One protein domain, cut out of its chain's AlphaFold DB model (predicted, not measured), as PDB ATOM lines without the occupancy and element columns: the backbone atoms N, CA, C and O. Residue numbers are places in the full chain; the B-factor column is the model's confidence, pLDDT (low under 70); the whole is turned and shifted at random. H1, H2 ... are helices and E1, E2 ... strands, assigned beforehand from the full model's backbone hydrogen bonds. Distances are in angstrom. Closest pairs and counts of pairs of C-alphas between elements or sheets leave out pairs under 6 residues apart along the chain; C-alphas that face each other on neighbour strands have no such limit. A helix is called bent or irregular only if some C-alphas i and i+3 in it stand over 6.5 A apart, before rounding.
ATOM      1  N   PRO A  82      -4.615 -43.536   7.058       38.62
ATOM      2  CA  PRO A  82      -5.352 -44.244   6.012       38.62
ATOM      3  C   PRO A  82      -4.385 -45.139   5.233       38.62
ATOM      4  O   PRO A  82      -3.410 -44.669   4.645       38.62
ATOM      5  N   GLN A  83      -4.606 -46.452   5.310       41.12
ATOM      6  CA  GLN A  83      -3.712 -47.415   4.686       41.12
ATOM      7  C   GLN A  83      -3.810 -47.263   3.171       41.12
ATOM      8  O   GLN A  83      -4.906 -47.237   2.610       41.12
ATOM      9  N   THR A  84      -2.662 -47.181   2.499       39.72
ATOM     10  CA  THR A  84      -2.601 -47.295   1.042       39.72
ATOM     11  C   THR A  84      -3.227 -48.627   0.635       39.72
ATOM     12  O   THR A  84      -2.851 -49.673   1.165       39.72
ATOM     13  N   PHE A  85      -4.198 -48.583  -0.277       44.34
ATOM     14  CA  PHE A  85      -4.957 -49.754  -0.697       44.34
ATOM     15  C   PHE A  85      -4.031 -50.876  -1.206       44.34
ATOM     16  O   PHE A  85      -3.255 -50.688  -2.146       44.34
ATOM     17  N   GLY A  86      -4.115 -52.051  -0.578       46.31
ATOM     18  CA  GLY A  86      -3.360 -53.252  -0.929       46.31
ATOM     19  C   GLY A  86      -4.230 -54.505  -0.829       46.31
ATOM     20  O   GLY A  86      -5.217 -54.530  -0.097       46.31
ATOM     21  N   ALA A  87      -3.860 -55.557  -1.565       39.66
ATOM     22  CA  ALA A  87      -4.666 -56.778  -1.687       39.66
ATOM     23  C   ALA A  87      -4.935 -57.484  -0.335       39.66
ATOM     24  O   ALA A  87      -6.033 -57.977  -0.111       39.66
ATOM     25  N   ASP A  88      -3.980 -57.428   0.601       45.34
ATOM     26  CA  ASP A  88      -4.104 -57.983   1.961       45.34
ATOM     27  C   ASP A  88      -5.202 -57.290   2.799       45.34
ATOM     28  O   ASP A  88      -5.885 -57.918   3.606       45.34
ATOM     29  N   THR A  89      -5.431 -55.992   2.581       57.88
ATOM     30  CA  THR A  89      -6.479 -55.236   3.282       57.88
ATOM     31  C   THR A  89      -7.872 -55.643   2.799       57.88
ATOM     32  O   THR A  89      -8.783 -55.770   3.616       57.88
ATOM     33  N   LEU A  90      -8.041 -55.892   1.495       61.19
ATOM     34  CA  LEU A  90      -9.322 -56.316   0.927       61.19
ATOM     35  C   LEU A  90      -9.693 -57.731   1.383       61.19
ATOM     36  O   LEU A  90     -10.824 -57.938   1.814       61.19
ATOM     37  N   ASP A  91      -8.745 -58.670   1.377       55.53
ATOM     38  CA  ASP A  91      -8.980 -60.049   1.829       55.53
ATOM     39  C   ASP A  91      -9.435 -60.085   3.294       55.53
ATOM     40  O   ASP A  91     -10.401 -60.765   3.647       55.53
ATOM     41  N   ARG A  92      -8.802 -59.277   4.151       64.38
ATOM     42  CA  ARG A  92      -9.182 -59.150   5.566       64.38
ATOM     43  C   ARG A  92     -10.584 -58.582   5.758       64.38
ATOM     44  O   ARG A  92     -11.280 -59.011   6.675       64.38
ATOM     45  N   VAL A  93     -10.998 -57.633   4.919       71.19
ATOM     46  CA  VAL A  93     -12.360 -57.089   4.959       71.19
ATOM     47  C   VAL A  93     -13.350 -58.126   4.433       71.19
ATOM     48  O   VAL A  93     -14.297 -58.446   5.131       71.19
ATOM     49  N   VAL A  94     -13.132 -58.725   3.262       63.09
ATOM     50  CA  VAL A  94     -14.067 -59.695   2.649       63.09
ATOM     51  C   VAL A  94     -14.321 -60.917   3.548       63.09
ATOM     52  O   VAL A  94     -15.435 -61.457   3.579       63.09
ATOM     53  N   LEU A  95     -13.304 -61.345   4.297       65.38
ATOM     54  CA  LEU A  95     -13.380 -62.487   5.209       65.38
ATOM     55  C   LEU A  95     -13.952 -62.145   6.593       65.38
ATOM     56  O   LEU A  95     -14.173 -63.060   7.387       65.38
ATOM     57  N   LEU A  96     -14.216 -60.872   6.905       70.50
ATOM     58  CA  LEU A  96     -14.763 -60.485   8.204       70.50
ATOM     59  C   LEU A  96     -16.202 -60.992   8.375       70.50
ATOM     60  O   LEU A  96     -17.075 -60.753   7.539       70.50
ATOM     61  N   GLU A  97     -16.462 -61.639   9.509       65.00
ATOM     62  CA  GLU A  97     -17.798 -62.070   9.915       65.00
ATOM     63  C   GLU A  97     -18.110 -61.629  11.345       65.00
ATOM     64  O   GLU A  97     -17.362 -61.898  12.289       65.00
ATOM     65  N   ALA A  98     -19.256 -60.971  11.496       71.00
ATOM     66  CA  ALA A  98     -19.782 -60.467  12.755       71.00
ATOM     67  C   ALA A  98     -21.283 -60.805  12.864       71.00
ATOM     68  O   ALA A  98     -22.117 -59.904  12.888       71.00
ATOM     69  N   PRO A  99     -21.655 -62.101  12.912       60.16
ATOM     70  CA  PRO A  99     -23.049 -62.554  12.841       60.16
ATOM     71  C   PRO A  99     -23.951 -61.976  13.941       60.16
ATOM     72  O   PRO A  99     -25.145 -61.797  13.724       60.16
ATOM     73  N   ILE A 100     -23.372 -61.672  15.104       63.94
ATOM     74  CA  ILE A 100     -24.066 -61.107  16.269       63.94
ATOM     75  C   ILE A 100     -23.772 -59.604  16.391       63.94
ATOM     76  O   ILE A 100     -24.674 -58.793  16.620       63.94
ATOM     77  N   ASP A 101     -22.501 -59.245  16.214       74.62
ATOM     78  CA  ASP A 101     -21.971 -57.917  16.520       74.62
ATOM     79  C   ASP A 101     -22.280 -56.880  15.426       74.62
ATOM     80  O   ASP A 101     -22.454 -55.703  15.727       74.62
ATOM     81  N   GLY A 102     -22.431 -57.325  14.175       79.81
ATOM     82  CA  GLY A 102     -22.652 -56.466  13.016       79.81
ATOM     83  C   GLY A 102     -21.385 -55.748  12.531       79.81
ATOM     84  O   GLY A 102     -20.431 -55.515  13.272       79.81
ATOM     85  N   VAL A 103     -21.378 -55.416  11.243       85.19
ATOM     86  CA  VAL A 103     -20.384 -54.585  10.563       85.19
ATOM     87  C   VAL A 103     -21.122 -53.455   9.860       85.19
ATOM     88  O   VAL A 103     -22.000 -53.702   9.028       85.19
ATOM     89  N   LEU A 104     -20.741 -52.217  10.164       89.56
ATOM     90  CA  LEU A 104     -21.170 -51.042   9.418       89.56
ATOM     91  C   LEU A 104     -20.206 -50.814   8.257       89.56
ATOM     92  O   LEU A 104     -19.005 -50.642   8.456       89.56
ATOM     93  N   SER A 105     -20.738 -50.847   7.042       86.31
ATOM     94  CA  SER A 105     -20.012 -50.529   5.811       86.31
ATOM     95  C   SER A 105     -20.557 -49.216   5.274       86.31
ATOM     96  O   SER A 105     -21.751 -49.145   4.983       86.31
ATOM     97  N   ALA A 106     -19.715 -48.198   5.154       87.06
ATOM     98  CA  ALA A 106     -20.095 -46.879   4.669       87.06
ATOM     99  C   ALA A 106     -19.199 -46.460   3.506       87.06
ATOM    100  O   ALA A 106     -17.981 -46.615   3.559       87.06
ATOM    101  N   TYR A 107     -19.818 -45.918   2.469       80.81
ATOM    102  CA  TYR A 107     -19.178 -45.430   1.262       80.81
ATOM    103  C   TYR A 107     -19.510 -43.960   1.112       80.81
ATOM    104  O   TYR A 107     -20.682 -43.595   0.995       80.81
ATOM    105  N   LEU A 108     -18.474 -43.135   1.138       84.00
ATOM    106  CA  LEU A 108     -18.589 -41.697   0.994       84.00
ATOM    107  C   LEU A 108     -17.888 -41.280  -0.293       84.00
ATOM    108  O   LEU A 108     -16.692 -41.523  -0.448       84.00
ATOM    109  N   ASP A 109     -18.634 -40.644  -1.188       73.75
ATOM    110  CA  ASP A 109     -18.049 -39.887  -2.287       73.75
ATOM    111  C   ASP A 109     -17.627 -38.513  -1.757       73.75
ATOM    112  O   ASP A 109     -18.387 -37.842  -1.052       73.75
ATOM    113  N   VAL A 110     -16.383 -38.141  -2.029       73.69
ATOM    114  CA  VAL A 110     -15.724 -36.941  -1.509       73.69
ATOM    115  C   VAL A 110     -15.370 -35.979  -2.653       73.69
ATOM    116  O   VAL A 110     -14.559 -35.062  -2.489       73.69
ATOM    117  N   GLU A 111     -15.972 -36.155  -3.834       59.22
ATOM    118  CA  GLU A 111     -15.781 -35.230  -4.946       59.22
ATOM    119  C   GLU A 111     -16.117 -33.777  -4.522       59.22
ATOM    120  O   GLU A 111     -17.143 -33.524  -3.882       59.22
ATOM    121  N   PRO A 112     -15.237 -32.796  -4.806       48.22
ATOM    122  CA  PRO A 112     -15.330 -31.472  -4.205       48.22
ATOM    123  C   PRO A 112     -16.434 -30.637  -4.865       48.22
ATOM    124  O   PRO A 112     -16.179 -29.870  -5.793       48.22
ATOM    125  N   SER A 113     -17.665 -30.717  -4.363       40.28
ATOM    126  CA  SER A 113     -18.690 -29.708  -4.648       40.28
ATOM    127  C   SER A 113     -18.574 -28.545  -3.653       40.28
ATOM    128  O   SER A 113     -19.226 -28.570  -2.615       40.28
ATOM    129  N   GLU A 114     -17.702 -27.574  -3.964       41.50
ATOM    130  CA  GLU A 114     -17.546 -26.176  -3.467       41.50
ATOM    131  C   GLU A 114     -17.833 -25.782  -1.993       41.50
ATOM    132  O   GLU A 114     -17.616 -24.626  -1.628       41.50
ATOM    133  N   THR A 115     -18.218 -26.681  -1.092       40.41
ATOM    134  CA  THR A 115     -18.662 -26.333   0.262       40.41
ATOM    135  C   THR A 115     -18.047 -27.272   1.288       40.41
ATOM    136  O   THR A 115     -18.004 -28.485   1.123       40.41
ATOM    137  N   GLN A 116     -17.501 -26.635   2.318       53.00
ATOM    138  CA  GLN A 116     -16.608 -27.134   3.360       53.00
ATOM    139  C   GLN A 116     -17.187 -28.313   4.167       53.00
ATOM    140  O   GLN A 116     -18.361 -28.629   4.035       53.00
ATOM    141  N   ARG A 117     -16.349 -28.916   5.031       51.62
ATOM    142  CA  ARG A 117     -16.564 -30.056   5.965       51.62
ATOM    143  C   ARG A 117     -18.009 -30.362   6.423       51.62
ATOM    144  O   ARG A 117     -18.333 -31.530   6.607       51.62
ATOM    145  N   GLU A 118     -18.875 -29.359   6.562       55.00
ATOM    146  CA  GLU A 118     -20.323 -29.503   6.798       55.00
ATOM    147  C   GLU A 118     -21.042 -30.370   5.739       55.00
ATOM    148  O   GLU A 118     -22.005 -31.064   6.067       55.00
ATOM    149  N   GLY A 119     -20.552 -30.408   4.493       63.41
ATOM    150  CA  GLY A 119     -21.116 -31.228   3.413       63.41
ATOM    151  C   GLY A 119     -20.969 -32.740   3.630       63.41
ATOM    152  O   GLY A 119     -21.882 -33.496   3.306       63.41
ATOM    153  N   PHE A 120     -19.866 -33.193   4.239       73.38
ATOM    154  CA  PHE A 120     -19.657 -34.623   4.513       73.38
ATOM    155  C   PHE A 120     -20.533 -35.110   5.663       73.38
ATOM    156  O   PHE A 120     -21.074 -36.211   5.598       73.38
ATOM    157  N   GLU A 121     -20.728 -34.284   6.694       74.12
ATOM    158  CA  GLU A 121     -21.648 -34.616   7.785       74.12
ATOM    159  C   GLU A 121     -23.094 -34.707   7.292       74.12
ATOM    160  O   GLU A 121     -23.814 -35.632   7.668       74.12
ATOM    161  N   ALA A 122     -23.506 -33.793   6.407       75.62
ATOM    162  CA  ALA A 122     -24.814 -33.849   5.759       75.62
ATOM    163  C   ALA A 122     -24.980 -35.122   4.909       75.62
ATOM    164  O   ALA A 122     -25.997 -35.804   5.027       75.62
ATOM    165  N   ALA A 123     -23.962 -35.491   4.125       75.94
ATOM    166  CA  ALA A 123     -23.974 -36.721   3.337       75.94
ATOM    167  C   ALA A 123     -24.091 -37.973   4.226       75.94
ATOM    168  O   ALA A 123     -24.913 -38.846   3.960       75.94
ATOM    169  N   LEU A 124     -23.335 -38.047   5.326       84.06
ATOM    170  CA  LEU A 124     -23.436 -39.149   6.287       84.06
ATOM    171  C   LEU A 124     -24.820 -39.207   6.947       84.06
ATOM    172  O   LEU A 124     -25.398 -40.285   7.058       84.06
ATOM    173  N   LEU A 125     -25.389 -38.061   7.335       84.12
ATOM    174  CA  LEU A 125     -26.748 -37.989   7.884       84.12
ATOM    175  C   LEU A 125     -27.780 -38.602   6.931       84.12
ATOM    176  O   LEU A 125     -28.664 -39.330   7.389       84.12
ATOM    177  N   ASP A 126     -27.659 -38.344   5.631       78.50
ATOM    178  CA  ASP A 126     -28.535 -38.935   4.617       78.50
ATOM    179  C   ASP A 126     -28.326 -40.449   4.466       78.50
ATOM    180  O   ASP A 126     -29.306 -41.174   4.283       78.50
ATOM    181  N   LEU A 127     -27.099 -40.951   4.647       80.56
ATOM    182  CA  LEU A 127     -26.810 -42.392   4.678       80.56
ATOM    183  C   LEU A 127     -27.371 -43.094   5.928       80.56
ATOM    184  O   LEU A 127     -27.782 -44.255   5.857       80.56
ATOM    185  N   TRP A 128     -27.416 -42.411   7.075       89.00
ATOM    186  CA  TRP A 128     -27.872 -42.990   8.346       89.00
ATOM    187  C   TRP A 128     -29.394 -43.091   8.465       89.00
ATOM    188  O   TRP A 128     -29.890 -44.031   9.089       89.00
ATOM    189  N   LYS A 129     -30.145 -42.150   7.875       80.12
ATOM    190  CA  LYS A 129     -31.623 -42.122   7.909       80.12
ATOM    191  C   LYS A 129     -32.271 -43.472   7.552       80.12
ATOM    192  O   LYS A 129     -32.977 -44.008   8.409       80.12
ATOM    193  N   PRO A 130     -32.012 -44.074   6.373       72.50
ATOM    194  CA  PRO A 130     -32.650 -45.336   6.002       72.50
ATOM    195  C   PRO A 130     -32.227 -46.506   6.902       72.50
ATOM    196  O   PRO A 130     -33.033 -47.395   7.169       72.50
ATOM    197  N   LEU A 131     -30.992 -46.509   7.421       78.12
ATOM    198  CA  LEU A 131     -30.519 -47.560   8.331       78.12
ATOM    199  C   LEU A 131     -31.237 -47.521   9.683       78.12
ATOM    200  O   LEU A 131     -31.614 -48.571  10.208       78.12
ATOM    201  N   ARG A 132     -31.470 -46.320  10.222       86.25
ATOM    202  CA  ARG A 132     -32.236 -46.119  11.459       86.25
ATOM    203  C   ARG A 132     -33.699 -46.514  11.289       86.25
ATOM    204  O   ARG A 132     -34.254 -47.172  12.159       86.25
ATOM    205  N   GLU A 133     -34.310 -46.161  10.160       79.69
ATOM    206  CA  GLU A 133     -35.702 -46.524   9.859       79.69
ATOM    207  C   GLU A 133     -35.895 -48.040   9.684       79.69
ATOM    208  O   GLU A 133     -36.913 -48.597  10.106       79.69
ATOM    209  N   ALA A 134     -34.911 -48.722   9.090       70.75
ATOM    210  CA  ALA A 134     -34.941 -50.168   8.891       70.75
ATOM    211  C   ALA A 134     -34.673 -50.964  10.185       70.75
ATOM    212  O   ALA A 134     -35.177 -52.081  10.340       70.75
ATOM    213  N   THR A 135     -33.909 -50.405  11.128       79.56
ATOM    214  CA  THR A 135     -33.477 -51.107  12.347       79.56
ATOM    215  C   THR A 135     -34.480 -50.920  13.482       79.56
ATOM    216  O   THR A 135     -34.494 -49.901  14.166       79.56
ATOM    217  N   LYS A 136     -35.330 -51.929  13.705       77.69
ATOM    218  CA  LYS A 136     -36.396 -51.887  14.727       77.69
ATOM    219  C   LYS A 136     -36.024 -52.535  16.059       77.69
ATOM    220  O   LYS A 136     -36.668 -52.257  17.067       77.69
ATOM    221  N   ASP A 137     -35.041 -53.430  16.053       80.62
ATOM    222  CA  ASP A 137     -34.573 -54.111  17.258       80.62
ATOM    223  C   ASP A 137     -33.718 -53.141  18.103       80.62
ATOM    224  O   ASP A 137     -32.722 -52.629  17.583       80.62
ATOM    225  N   PRO A 138     -34.073 -52.876  19.377       82.62
ATOM    226  CA  PRO A 138     -33.348 -51.938  20.235       82.62
ATOM    227  C   PRO A 138     -31.874 -52.293  20.456       82.62
ATOM    228  O   PRO A 138     -31.036 -51.393  20.520       82.62
ATOM    229  N   ASP A 139     -31.542 -53.582  20.550       80.38
ATOM    230  CA  ASP A 139     -30.166 -54.023  20.792       80.38
ATOM    231  C   ASP A 139     -29.315 -53.820  19.533       80.38
ATOM    232  O   ASP A 139     -28.149 -53.426  19.613       80.38
ATOM    233  N   VAL A 140     -29.896 -54.081  18.358       79.44
ATOM    234  CA  VAL A 140     -29.247 -53.846  17.057       79.44
ATOM    235  C   VAL A 140     -29.103 -52.346  16.795       79.44
ATOM    236  O   VAL A 140     -28.054 -51.916  16.321       79.44
ATOM    237  N   ALA A 141     -30.113 -51.546  17.148       86.69
ATOM    238  CA  ALA A 141     -30.082 -50.092  17.021       86.69
ATOM    239  C   ALA A 141     -28.976 -49.470  17.885       86.69
ATOM    240  O   ALA A 141     -28.246 -48.613  17.398       86.69
ATOM    241  N   GLY A 142     -28.796 -49.939  19.125       86.00
ATOM    242  CA  GLY A 142     -27.702 -49.484  19.987       86.00
ATOM    243  C   GLY A 142     -26.322 -49.727  19.369       86.00
ATOM    244  O   GLY A 142     -25.504 -48.815  19.320       86.00
ATOM    245  N   ARG A 143     -26.092 -50.925  18.813       85.75
ATOM    246  CA  ARG A 143     -24.830 -51.250  18.120       85.75
ATOM    247  C   ARG A 143     -24.627 -50.413  16.863       85.75
ATOM    248  O   ARG A 143     -23.532 -49.926  16.622       85.75
ATOM    249  N   LEU A 144     -25.683 -50.225  16.071       88.19
ATOM    250  CA  LEU A 144     -25.635 -49.367  14.892       88.19
ATOM    251  C   LEU A 144     -25.236 -47.930  15.259       88.19
ATOM    252  O   LEU A 144     -24.384 -47.361  14.583       88.19
ATOM    253  N   GLU A 145     -25.808 -47.356  16.320       92.56
ATOM    254  CA  GLU A 145     -25.450 -46.003  16.768       92.56
ATOM    255  C   GLU A 145     -23.991 -45.910  17.238       92.56
ATOM    256  O   GLU A 145     -23.305 -44.960  16.868       92.56
ATOM    257  N   GLU A 146     -23.477 -46.914  17.959       90.56
ATOM    258  CA  GLU A 146     -22.057 -46.965  18.345       90.56
ATOM    259  C   GLU A 146     -21.124 -46.930  17.119       90.56
ATOM    260  O   GLU A 146     -20.131 -46.194  17.105       90.56
ATOM    261  N   GLU A 147     -21.449 -47.679  16.060       92.00
ATOM    262  CA  GLU A 147     -20.665 -47.662  14.820       92.00
ATOM    263  C   GLU A 147     -20.823 -46.347  14.040       92.00
ATOM    264  O   GLU A 147     -19.838 -45.832  13.500       92.00
ATOM    265  N   ILE A 148     -22.034 -45.777  13.993       93.62
ATOM    266  CA  ILE A 148     -22.304 -44.474  13.363       93.62
ATOM    267  C   ILE A 148     -21.472 -43.383  14.038       93.62
ATOM    268  O   ILE A 148     -20.812 -42.598  13.350       93.62
ATOM    269  N   ASP A 149     -21.457 -43.343  15.369       92.62
ATOM    270  CA  ASP A 149     -20.693 -42.359  16.134       92.62
ATOM    271  C   ASP A 149     -19.193 -42.482  15.865       92.62
ATOM    272  O   ASP A 149     -18.506 -41.471  15.680       92.62
ATOM    273  N   ARG A 150     -18.686 -43.713  15.753       92.56
ATOM    274  CA  ARG A 150     -17.280 -43.976  15.431       92.56
ATOM    275  C   ARG A 150     -16.905 -43.478  14.033       92.56
ATOM    276  O   ARG A 150     -15.867 -42.833  13.878       92.56
ATOM    277  N   ILE A 151     -17.743 -43.734  13.025       92.50
ATOM    278  CA  ILE A 151     -17.513 -43.244  11.655       92.50
ATOM    279  C   ILE A 151     -17.621 -41.715  11.598       92.50
ATOM    280  O   ILE A 151     -16.742 -41.069  11.026       92.50
ATOM    281  N   ASN A 152     -18.632 -41.122  12.238       91.56
ATOM    282  CA  ASN A 152     -18.791 -39.667  12.306       91.56
ATOM    283  C   ASN A 152     -17.574 -39.002  12.969       91.56
ATOM    284  O   ASN A 152     -17.081 -37.991  12.473       91.56
ATOM    285  N   ALA A 153     -17.058 -39.571  14.063       89.56
ATOM    286  CA  ALA A 153     -15.862 -39.069  14.737       89.56
ATOM    287  C   ALA A 153     -14.619 -39.125  13.835       89.56
ATOM    288  O   ALA A 153     -13.831 -38.178  13.815       89.56
ATOM    289  N   TYR A 154     -14.460 -40.196  13.052       88.88
ATOM    290  CA  TYR A 154     -13.366 -40.309  12.089       88.88
ATOM    291  C   TYR A 154     -13.465 -39.261  10.978       88.88
ATOM    292  O   TYR A 154     -12.488 -38.558  10.732       88.88
ATOM    293  N   VAL A 155     -14.635 -39.086  10.361       86.75
ATOM    294  CA  VAL A 155     -14.818 -38.078   9.300       86.75
ATOM    295  C   VAL A 155     -14.637 -36.654   9.839       86.75
ATOM    296  O   VAL A 155     -14.006 -35.825   9.188       86.75
ATOM    297  N   ARG A 156     -15.077 -36.382  11.074       85.38
ATOM    298  CA  ARG A 156     -14.824 -35.108  11.776       85.38
ATOM    299  C   ARG A 156     -13.351 -34.825  12.036       85.38
ATOM    300  O   ARG A 156     -12.974 -33.663  12.159       85.38
ATOM    301  N   SER A 157     -12.535 -35.869  12.153       86.25
ATOM    302  CA  SER A 157     -11.097 -35.728  12.386       86.25
ATOM    303  C   SER A 157     -10.305 -35.373  11.125       86.25
ATOM    304  O   SER A 157      -9.116 -35.081  11.227       86.25
ATOM    305  N   TRP A 158     -10.926 -35.398   9.940       84.12
ATOM    306  CA  TRP A 158     -10.226 -35.117   8.691       84.12
ATOM    307  C   TRP A 158      -9.905 -33.634   8.545       84.12
ATOM    308  O   TRP A 158     -10.798 -32.783   8.478       84.12
ATOM    309  N   ASP A 159      -8.613 -33.335   8.415       73.31
ATOM    310  CA  ASP A 159      -8.190 -31.999   8.025       73.31
ATOM    311  C   ASP A 159      -8.437 -31.740   6.536       73.31
ATOM    312  O   ASP A 159      -9.064 -30.739   6.172       73.31
ATOM    313  N   GLU A 160      -8.023 -32.705   5.719       73.56
ATOM    314  CA  GLU A 160      -8.338 -32.875   4.305       73.56
ATOM    315  C   GLU A 160      -8.821 -34.317   4.095       73.56
ATOM    316  O   GLU A 160      -8.375 -35.224   4.810       73.56
ATOM    317  N   PRO A 161      -9.745 -34.557   3.153       75.44
ATOM    318  CA  PRO A 161     -10.210 -35.906   2.892       75.44
ATOM    319  C   PRO A 161      -9.072 -36.783   2.348       75.44
ATOM    320  O   PRO A 161      -8.265 -36.321   1.539       75.44
ATOM    321  N   PRO A 162      -9.002 -38.062   2.754       74.56
ATOM    322  CA  PRO A 162      -7.858 -38.921   2.451       74.56
ATOM    323  C   PRO A 162      -7.824 -39.418   0.994       74.56
ATOM    324  O   PRO A 162      -6.845 -40.040   0.592       74.56
ATOM    325  N   GLY A 163      -8.880 -39.171   0.216       76.06
ATOM    326  CA  GLY A 163      -9.019 -39.560  -1.185       76.06
ATOM    327  C   GLY A 163     -10.236 -38.891  -1.826       76.06
ATOM    328  O   GLY A 163     -10.904 -38.068  -1.197       76.06
ATOM    329  N   ARG A 164     -10.536 -39.259  -3.077       73.50
ATOM    330  CA  ARG A 164     -11.745 -38.811  -3.798       73.50
ATOM    331  C   ARG A 164     -13.010 -39.511  -3.323       73.50
ATOM    332  O   ARG A 164     -14.084 -38.945  -3.438       73.50
ATOM    333  N   ALA A 165     -12.870 -40.708  -2.776       77.25
ATOM    334  CA  ALA A 165     -13.897 -41.393  -2.018       77.25
ATOM    335  C   ALA A 165     -13.266 -42.150  -0.849       77.25
ATOM    336  O   ALA A 165     -12.055 -42.394  -0.818       77.25
ATOM    337  N   VAL A 166     -14.089 -42.543   0.119       87.38
ATOM    338  CA  VAL A 166     -13.650 -43.345   1.264       87.38
ATOM    339  C   VAL A 166     -14.651 -44.461   1.527       87.38
ATOM    340  O   VAL A 166     -15.838 -44.208   1.732       87.38
ATOM    341  N   ALA A 167     -14.157 -45.697   1.559       88.62
ATOM    342  CA  ALA A 167     -14.900 -46.846   2.067       88.62
ATOM    343  C   ALA A 167     -14.470 -47.117   3.512       88.62
ATOM    344  O   ALA A 167     -13.279 -47.196   3.801       88.62
ATOM    345  N   ILE A 168     -15.418 -47.245   4.433       91.56
ATOM    346  CA  ILE A 168     -15.155 -47.429   5.862       91.56
ATOM    347  C   ILE A 168     -15.898 -48.671   6.333       91.56
ATOM    348  O   ILE A 168     -17.117 -48.766   6.192       91.56
ATOM    349  N   PHE A 169     -15.161 -49.606   6.928       90.38
ATOM    350  CA  PHE A 169     -15.716 -50.796   7.566       90.38
ATOM    351  C   PHE A 169     -15.455 -50.737   9.066       90.38
ATOM    352  O   PHE A 169     -14.298 -50.668   9.491       90.38
ATOM    353  N   SER A 170     -16.519 -50.765   9.865       90.69
ATOM    354  CA  SER A 170     -16.446 -50.615  11.317       90.69
ATOM    355  C   SER A 170     -17.204 -51.724  12.042       90.69
ATOM    356  O   SER A 170     -18.324 -52.077  11.672       90.69
ATOM    357  N   SER A 171     -16.556 -52.290  13.058       88.62
ATOM    358  CA  SER A 171     -17.158 -53.178  14.053       88.62
ATOM    359  C   SER A 171     -16.349 -53.068  15.348       88.62
ATOM    360  O   SER A 171     -15.280 -53.672  15.487       88.62
ATOM    361  N   ALA A 172     -16.819 -52.259  16.292       84.25
ATOM    362  CA  ALA A 172     -16.208 -52.039  17.598       84.25
ATOM    363  C   ALA A 172     -16.068 -53.329  18.425       84.25
ATOM    364  O   ALA A 172     -14.980 -53.550  18.960       84.25
ATOM    365  N   PRO A 173     -17.057 -54.249  18.476       80.94
ATOM    366  CA  PRO A 173     -16.911 -55.495  19.236       80.94
ATOM    367  C   PRO A 173     -15.811 -56.421  18.700       80.94
ATOM    368  O   PRO A 173     -15.294 -57.266  19.432       80.94
ATOM    369  N   ARG A 174     -15.445 -56.272  17.420       77.94
ATOM    370  CA  ARG A 174     -14.373 -57.029  16.757       77.94
ATOM    371  C   ARG A 174     -13.055 -56.263  16.666       77.94
ATOM    372  O   ARG A 174     -12.118 -56.782  16.069       77.94
ATOM    373  N   ASP A 175     -12.991 -55.063  17.241       81.44
ATOM    374  CA  ASP A 175     -11.863 -54.133  17.122       81.44
ATOM    375  C   ASP A 175     -11.448 -53.879  15.659       81.44
ATOM    376  O   ASP A 175     -10.274 -53.799  15.299       81.44
ATOM    377  N   VAL A 176     -12.445 -53.779  14.776       83.56
ATOM    378  CA  VAL A 176     -12.236 -53.498  13.356       83.56
ATOM    379  C   VAL A 176     -12.609 -52.054  13.073       83.56
ATOM    380  O   VAL A 176     -13.726 -51.621  13.354       83.56
ATOM    381  N   PHE A 177     -11.669 -51.321  12.487       87.19
ATOM    382  CA  PHE A 177     -11.916 -50.033  11.854       87.19
ATOM    383  C   PHE A 177     -10.973 -49.882  10.668       87.19
ATOM    384  O   PHE A 177      -9.766 -49.713  10.841       87.19
ATOM    385  N   VAL A 178     -11.514 -50.013   9.462       86.62
ATOM    386  CA  VAL A 178     -10.725 -50.053   8.227       86.62
ATOM    387  C   VAL A 178     -11.236 -48.972   7.283       86.62
ATOM    388  O   VAL A 178     -12.193 -49.210   6.545       86.62
ATOM    389  N   PRO A 179     -10.626 -47.777   7.310       87.44
ATOM    390  CA  PRO A 179     -10.832 -46.778   6.281       87.44
ATOM    391  C   PRO A 179      -9.937 -47.076   5.074       87.44
ATOM    392  O   PRO A 179      -8.728 -47.272   5.204       87.44
ATOM    393  N   ILE A 180     -10.536 -47.082   3.892       84.19
ATOM    394  CA  ILE A 180      -9.877 -47.277   2.607       84.19
ATOM    395  C   ILE A 180     -10.074 -46.002   1.798       84.19
ATOM    396  O   ILE A 180     -11.195 -45.671   1.413       84.19
ATOM    397  N   ALA A 181      -8.976 -45.290   1.556       82.44
ATOM    398  CA  ALA A 181      -8.960 -44.158   0.645       82.44
ATOM    399  C   ALA A 181      -9.000 -44.660  -0.802       82.44
ATOM    400  O   ALA A 181      -8.232 -45.547  -1.185       82.44
ATOM    401  N   LEU A 182      -9.901 -44.087  -1.589       73.75
ATOM    402  CA  LEU A 182     -10.082 -44.393  -2.995       73.75
ATOM    403  C   LEU A 182      -9.830 -43.127  -3.810       73.75
ATOM    404  O   LEU A 182     -10.399 -42.071  -3.542       73.75
ATOM    405  N   ASP A 183      -9.016 -43.247  -4.853       67.31
ATOM    406  CA  ASP A 183      -8.862 -42.196  -5.870       67.31
ATOM    407  C   ASP A 183      -9.942 -42.293  -6.958       67.31
ATOM    408  O   ASP A 183      -9.860 -41.640  -8.002       67.31
ATOM    409  N   VAL A 184     -10.951 -43.126  -6.716       61.69
ATOM    410  CA  VAL A 184     -12.043 -43.429  -7.631       61.69
ATOM    411  C   VAL A 184     -13.370 -43.066  -6.968       61.69
ATOM    412  O   VAL A 184     -13.478 -43.277  -5.758       61.69
ATOM    413  N   PRO A 185     -14.356 -42.509  -7.697       60.78
ATOM    414  CA  PRO A 185     -15.677 -42.302  -7.129       60.78
ATOM    415  C   PRO A 185     -16.291 -43.654  -6.762       60.78
ATOM    416  O   PRO A 185     -15.953 -44.695  -7.322       60.78
ATOM    417  N   VAL A 186     -17.185 -43.648  -5.787       65.25
ATOM    418  CA  VAL A 186     -17.903 -44.846  -5.358       65.25
ATOM    419  C   VAL A 186     -19.355 -44.473  -5.163       65.25
ATOM    420  O   VAL A 186     -19.666 -43.353  -4.760       65.25
ATOM    421  N   LEU A 187     -20.261 -45.411  -5.428       62.22
ATOM    422  CA  LEU A 187     -21.663 -45.185  -5.122       62.22
ATOM    423  C   LEU A 187     -21.816 -44.972  -3.609       62.22
ATOM    424  O   LEU A 187     -21.564 -45.888  -2.822       62.22
ATOM    425  N   ALA A 188     -22.218 -43.762  -3.216       68.56
ATOM    426  CA  ALA A 188     -22.457 -43.435  -1.820       68.56
ATOM    427  C   ALA A 188     -23.572 -44.325  -1.256       68.56
ATOM    428  O   ALA A 188     -24.614 -44.531  -1.882       68.56
ATOM    429  N   GLY A 189     -23.345 -44.873  -0.069       71.44
ATOM    430  CA  GLY A 189     -24.241 -45.866   0.504       71.44
ATOM    431  C   GLY A 189     -23.755 -46.359   1.853       71.44
ATOM    432  O   GLY A 189     -22.560 -46.343   2.142       71.44
ATOM    433  N   ALA A 190     -24.678 -46.833   2.683       79.88
ATOM    434  CA  ALA A 190     -24.329 -47.469   3.940       79.88
ATOM    435  C   ALA A 190     -25.161 -48.728   4.172       79.88
ATOM    436  O   ALA A 190     -26.345 -48.785   3.839       79.88
ATOM    437  N   ARG A 191     -24.531 -49.747   4.756       79.62
ATOM    438  CA  ARG A 191     -25.182 -51.004   5.124       79.62
ATOM    439  C   ARG A 191     -24.668 -51.494   6.465       79.62
ATOM    440  O   ARG A 191     -23.458 -51.598   6.659       79.62
ATOM    441  N   PHE A 192     -25.592 -51.841   7.355       82.56
ATOM    442  CA  PHE A 192     -25.290 -52.531   8.601       82.56
ATOM    443  C   PHE A 192     -25.775 -53.968   8.513       82.56
ATOM    444  O   PHE A 192     -26.924 -54.226   8.155       82.56
ATOM    445  N   GLY A 193     -24.892 -54.914   8.797       77.62
ATOM    446  CA  GLY A 193     -25.254 -56.316   8.722       77.62
ATOM    447  C   GLY A 193     -24.182 -57.228   9.287       77.62
ATOM    448  O   GLY A 193     -23.104 -56.776   9.653       77.62
ATOM    449  N   PRO A 194     -24.437 -58.536   9.330       69.12
ATOM    450  CA  PRO A 194     -23.520 -59.515   9.913       69.12
ATOM    451  C   PRO A 194     -22.187 -59.650   9.159       69.12
ATOM    452  O   PRO A 194     -21.279 -60.351   9.608       69.12
ATOM    453  N   ARG A 195     -22.081 -59.029   7.978       70.56
ATOM    454  CA  ARG A 195     -20.928 -59.080   7.083       70.56
ATOM    455  C   ARG A 195     -20.702 -57.724   6.423       70.56
ATOM    456  O   ARG A 195     -21.681 -57.012   6.182       70.56
ATOM    457  N   PRO A 196     -19.452 -57.395   6.067       78.44
ATOM    458  CA  PRO A 196     -19.144 -56.182   5.330       78.44
ATOM    459  C   PRO A 196     -19.792 -56.191   3.947       78.44
ATOM    460  O   PRO A 196     -19.751 -57.181   3.213       78.44
ATOM    461  N   HIS A 197     -20.362 -55.057   3.563       75.00
ATOM    462  CA  HIS A 197     -20.921 -54.848   2.240       75.00
ATOM    463  C   HIS A 197     -19.819 -54.365   1.299       75.00
ATOM    464  O   HIS A 197     -19.620 -53.168   1.157       75.00
ATOM    465  N   VAL A 198     -19.077 -55.289   0.687       78.44
ATOM    466  CA  VAL A 198     -17.897 -54.998  -0.163       78.44
ATOM    467  C   VAL A 198     -18.223 -54.707  -1.630       78.44
ATOM    468  O   VAL A 198     -17.332 -54.344  -2.389       78.44
ATOM    469  N   LEU A 199     -19.478 -54.871  -2.057       65.38
ATOM    470  CA  LEU A 199     -19.842 -54.757  -3.473       65.38
ATOM    471  C   LEU A 199     -19.527 -53.399  -4.102       65.38
ATOM    472  O   LEU A 199     -18.932 -53.410  -5.176       65.38
ATOM    473  N   PRO A 200     -19.846 -52.254  -3.467       68.81
ATOM    474  CA  PRO A 200     -19.522 -50.961  -4.058       68.81
ATOM    475  C   PRO A 200     -18.010 -50.774  -4.213       68.81
ATOM    476  O   PRO A 200     -17.568 -50.239  -5.222       68.81
ATOM    477  N   LEU A 201     -17.208 -51.285  -3.266       74.25
ATOM    478  CA  LEU A 201     -15.748 -51.277  -3.363       74.25
ATOM    479  C   LEU A 201     -15.256 -52.123  -4.539       74.25
ATOM    480  O   LEU A 201     -14.408 -51.680  -5.303       74.25
ATOM    481  N   ILE A 202     -15.777 -53.342  -4.679       67.06
ATOM    482  CA  ILE A 202     -15.373 -54.258  -5.748       67.06
ATOM    483  C   ILE A 202     -15.753 -53.670  -7.099       67.06
ATOM    484  O   ILE A 202     -14.883 -53.583  -7.949       67.06
ATOM    485  N   ALA A 203     -16.989 -53.198  -7.276       59.62
ATOM    486  CA  ALA A 203     -17.421 -52.538  -8.506       59.62
ATOM    487  C   ALA A 203     -16.536 -51.325  -8.843       59.62
ATOM    488  O   ALA A 203     -16.112 -51.175  -9.987       59.62
ATOM    489  N   ALA A 204     -16.183 -50.518  -7.834       63.59
ATOM    490  CA  ALA A 204     -15.324 -49.352  -8.006       63.59
ATOM    491  C   ALA A 204     -13.889 -49.703  -8.439       63.59
ATOM    492  O   ALA A 204     -13.290 -49.045  -9.290       63.59
ATOM    493  N   LEU A 205     -13.324 -50.762  -7.862       63.19
ATOM    494  CA  LEU A 205     -11.988 -51.250  -8.208       63.19
ATOM    495  C   LEU A 205     -11.964 -51.985  -9.542       63.19
ATOM    496  O   LEU A 205     -10.975 -51.909 -10.268       63.19
ATOM    497  N   ASP A 206     -13.042 -52.706  -9.836       54.12
ATOM    498  CA  ASP A 206     -13.228 -53.414 -11.084       54.12
ATOM    499  C   ASP A 206     -13.209 -52.378 -12.211       54.12
ATOM    500  O   ASP A 206     -12.461 -52.532 -13.168       54.12
ATOM    501  N   GLU A 207     -13.962 -51.282 -12.114       50.97
ATOM    502  CA  GLU A 207     -14.061 -50.286 -13.189       50.97
ATOM    503  C   GLU A 207     -12.752 -49.677 -13.658       50.97
ATOM    504  O   GLU A 207     -12.558 -49.406 -14.844       50.97
ATOM    505  N   HIS A 208     -11.814 -49.486 -12.754       54.94
ATOM    506  CA  HIS A 208     -10.674 -48.653 -13.056       54.94
ATOM    507  C   HIS A 208      -9.400 -49.472 -13.133       54.94
ATOM    508  O   HIS A 208      -8.488 -49.351 -12.311       54.94
TER     509      HIS A 208
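This is residues 82 to 208 of the 477 residues of an uncharacterized protein of Dehalococcoidia bacterium (UniProt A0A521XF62). A four-stranded sheet forms the middle of the domain, with the long helical hairpin H2 and H3 packed over one face and two short helices, H1 and H4, separate from each other on the other face. The printed part has 127 residues, with four named helices and four named strands in the order H1 E1 H2 H3 E2 E3 E4 H4, and its class is mixed, helices and strands. The sheet runs E3 E2 E1 E4, all antiparallel. The whole is compact and rounded, with a radius of gyration of the C-alphas of 13.9 A and spans of 38 by 33 by 23 A.

In the sheet, E3 is residues 176 to 182, 18.8 A long; E2 is residues 165 to 171, 20.2 A; E1 is residues 103 to 109, 19.7 A; and E4 is residues 189 to 193, 13.3 A. H3, residues 138 to 156, is the longest helix at 26.4 A, from C-alpha 138 at (-33.348, -51.938, 20.235). H2, residues 118 to 134, measures 25.4 A, with a kink of 25 degrees near residue 127; it is irregular, but only just, with C-alphas 127 and 130 6.7 A apart. H1, residues 87 to 94, begins at C-alpha 87 (-4.666, -56.778, -1.687), and H4, residues 199 to 207, ends at C-alpha 207 (-14.061, -50.286, -13.189).

E2 and E3 form a hairpin, with N 180 and O 167 2.7 A apart, within hydrogen-bond range. E2 and E1 are antiparallel at 168 degrees, with N 168 and O 106 at 2.8 A. E1 and edge strand E4 stand at 176 degrees, with N 103 and O 193 at 2.7 A. H3 is on the sheet at a height of 9.3 A; its closest C-alphas to E2 are Glu 147 and Ser 170, 6.2 A. H2 lies over E1 and E4 on the same face, and the C-alphas of Leu 127 and Ala 190 come closest to E4, 5.7 A. H2 and H3, a helical hairpin, touch at Arg 132 and Ala 141, C-alphas 7.2 A, at a shallow tilt of 11 degrees, opposite ways. On the opposite face, H1 lies over E3, closest C-alphas Val 93 and Val 178, 7.9 A. H4, on the same face as H1 but apart from it, comes closest to E2 at the C-alphas of Leu 201 and Ala 167, 7.1 A. Every O i to N i+4 pair is within hydrogen-bond range in H1, H3 and H4, and 11 of 13 in H2.

The C-alphas farthest apart are those of Ile 100 and Glu 114, 40.6 A. The printed part has no cut and no long link. The mean pLDDT of the printed part is 73.6, and 41 residues are under 70, among them 82 to 92, 111 to 119 and 202 to 208.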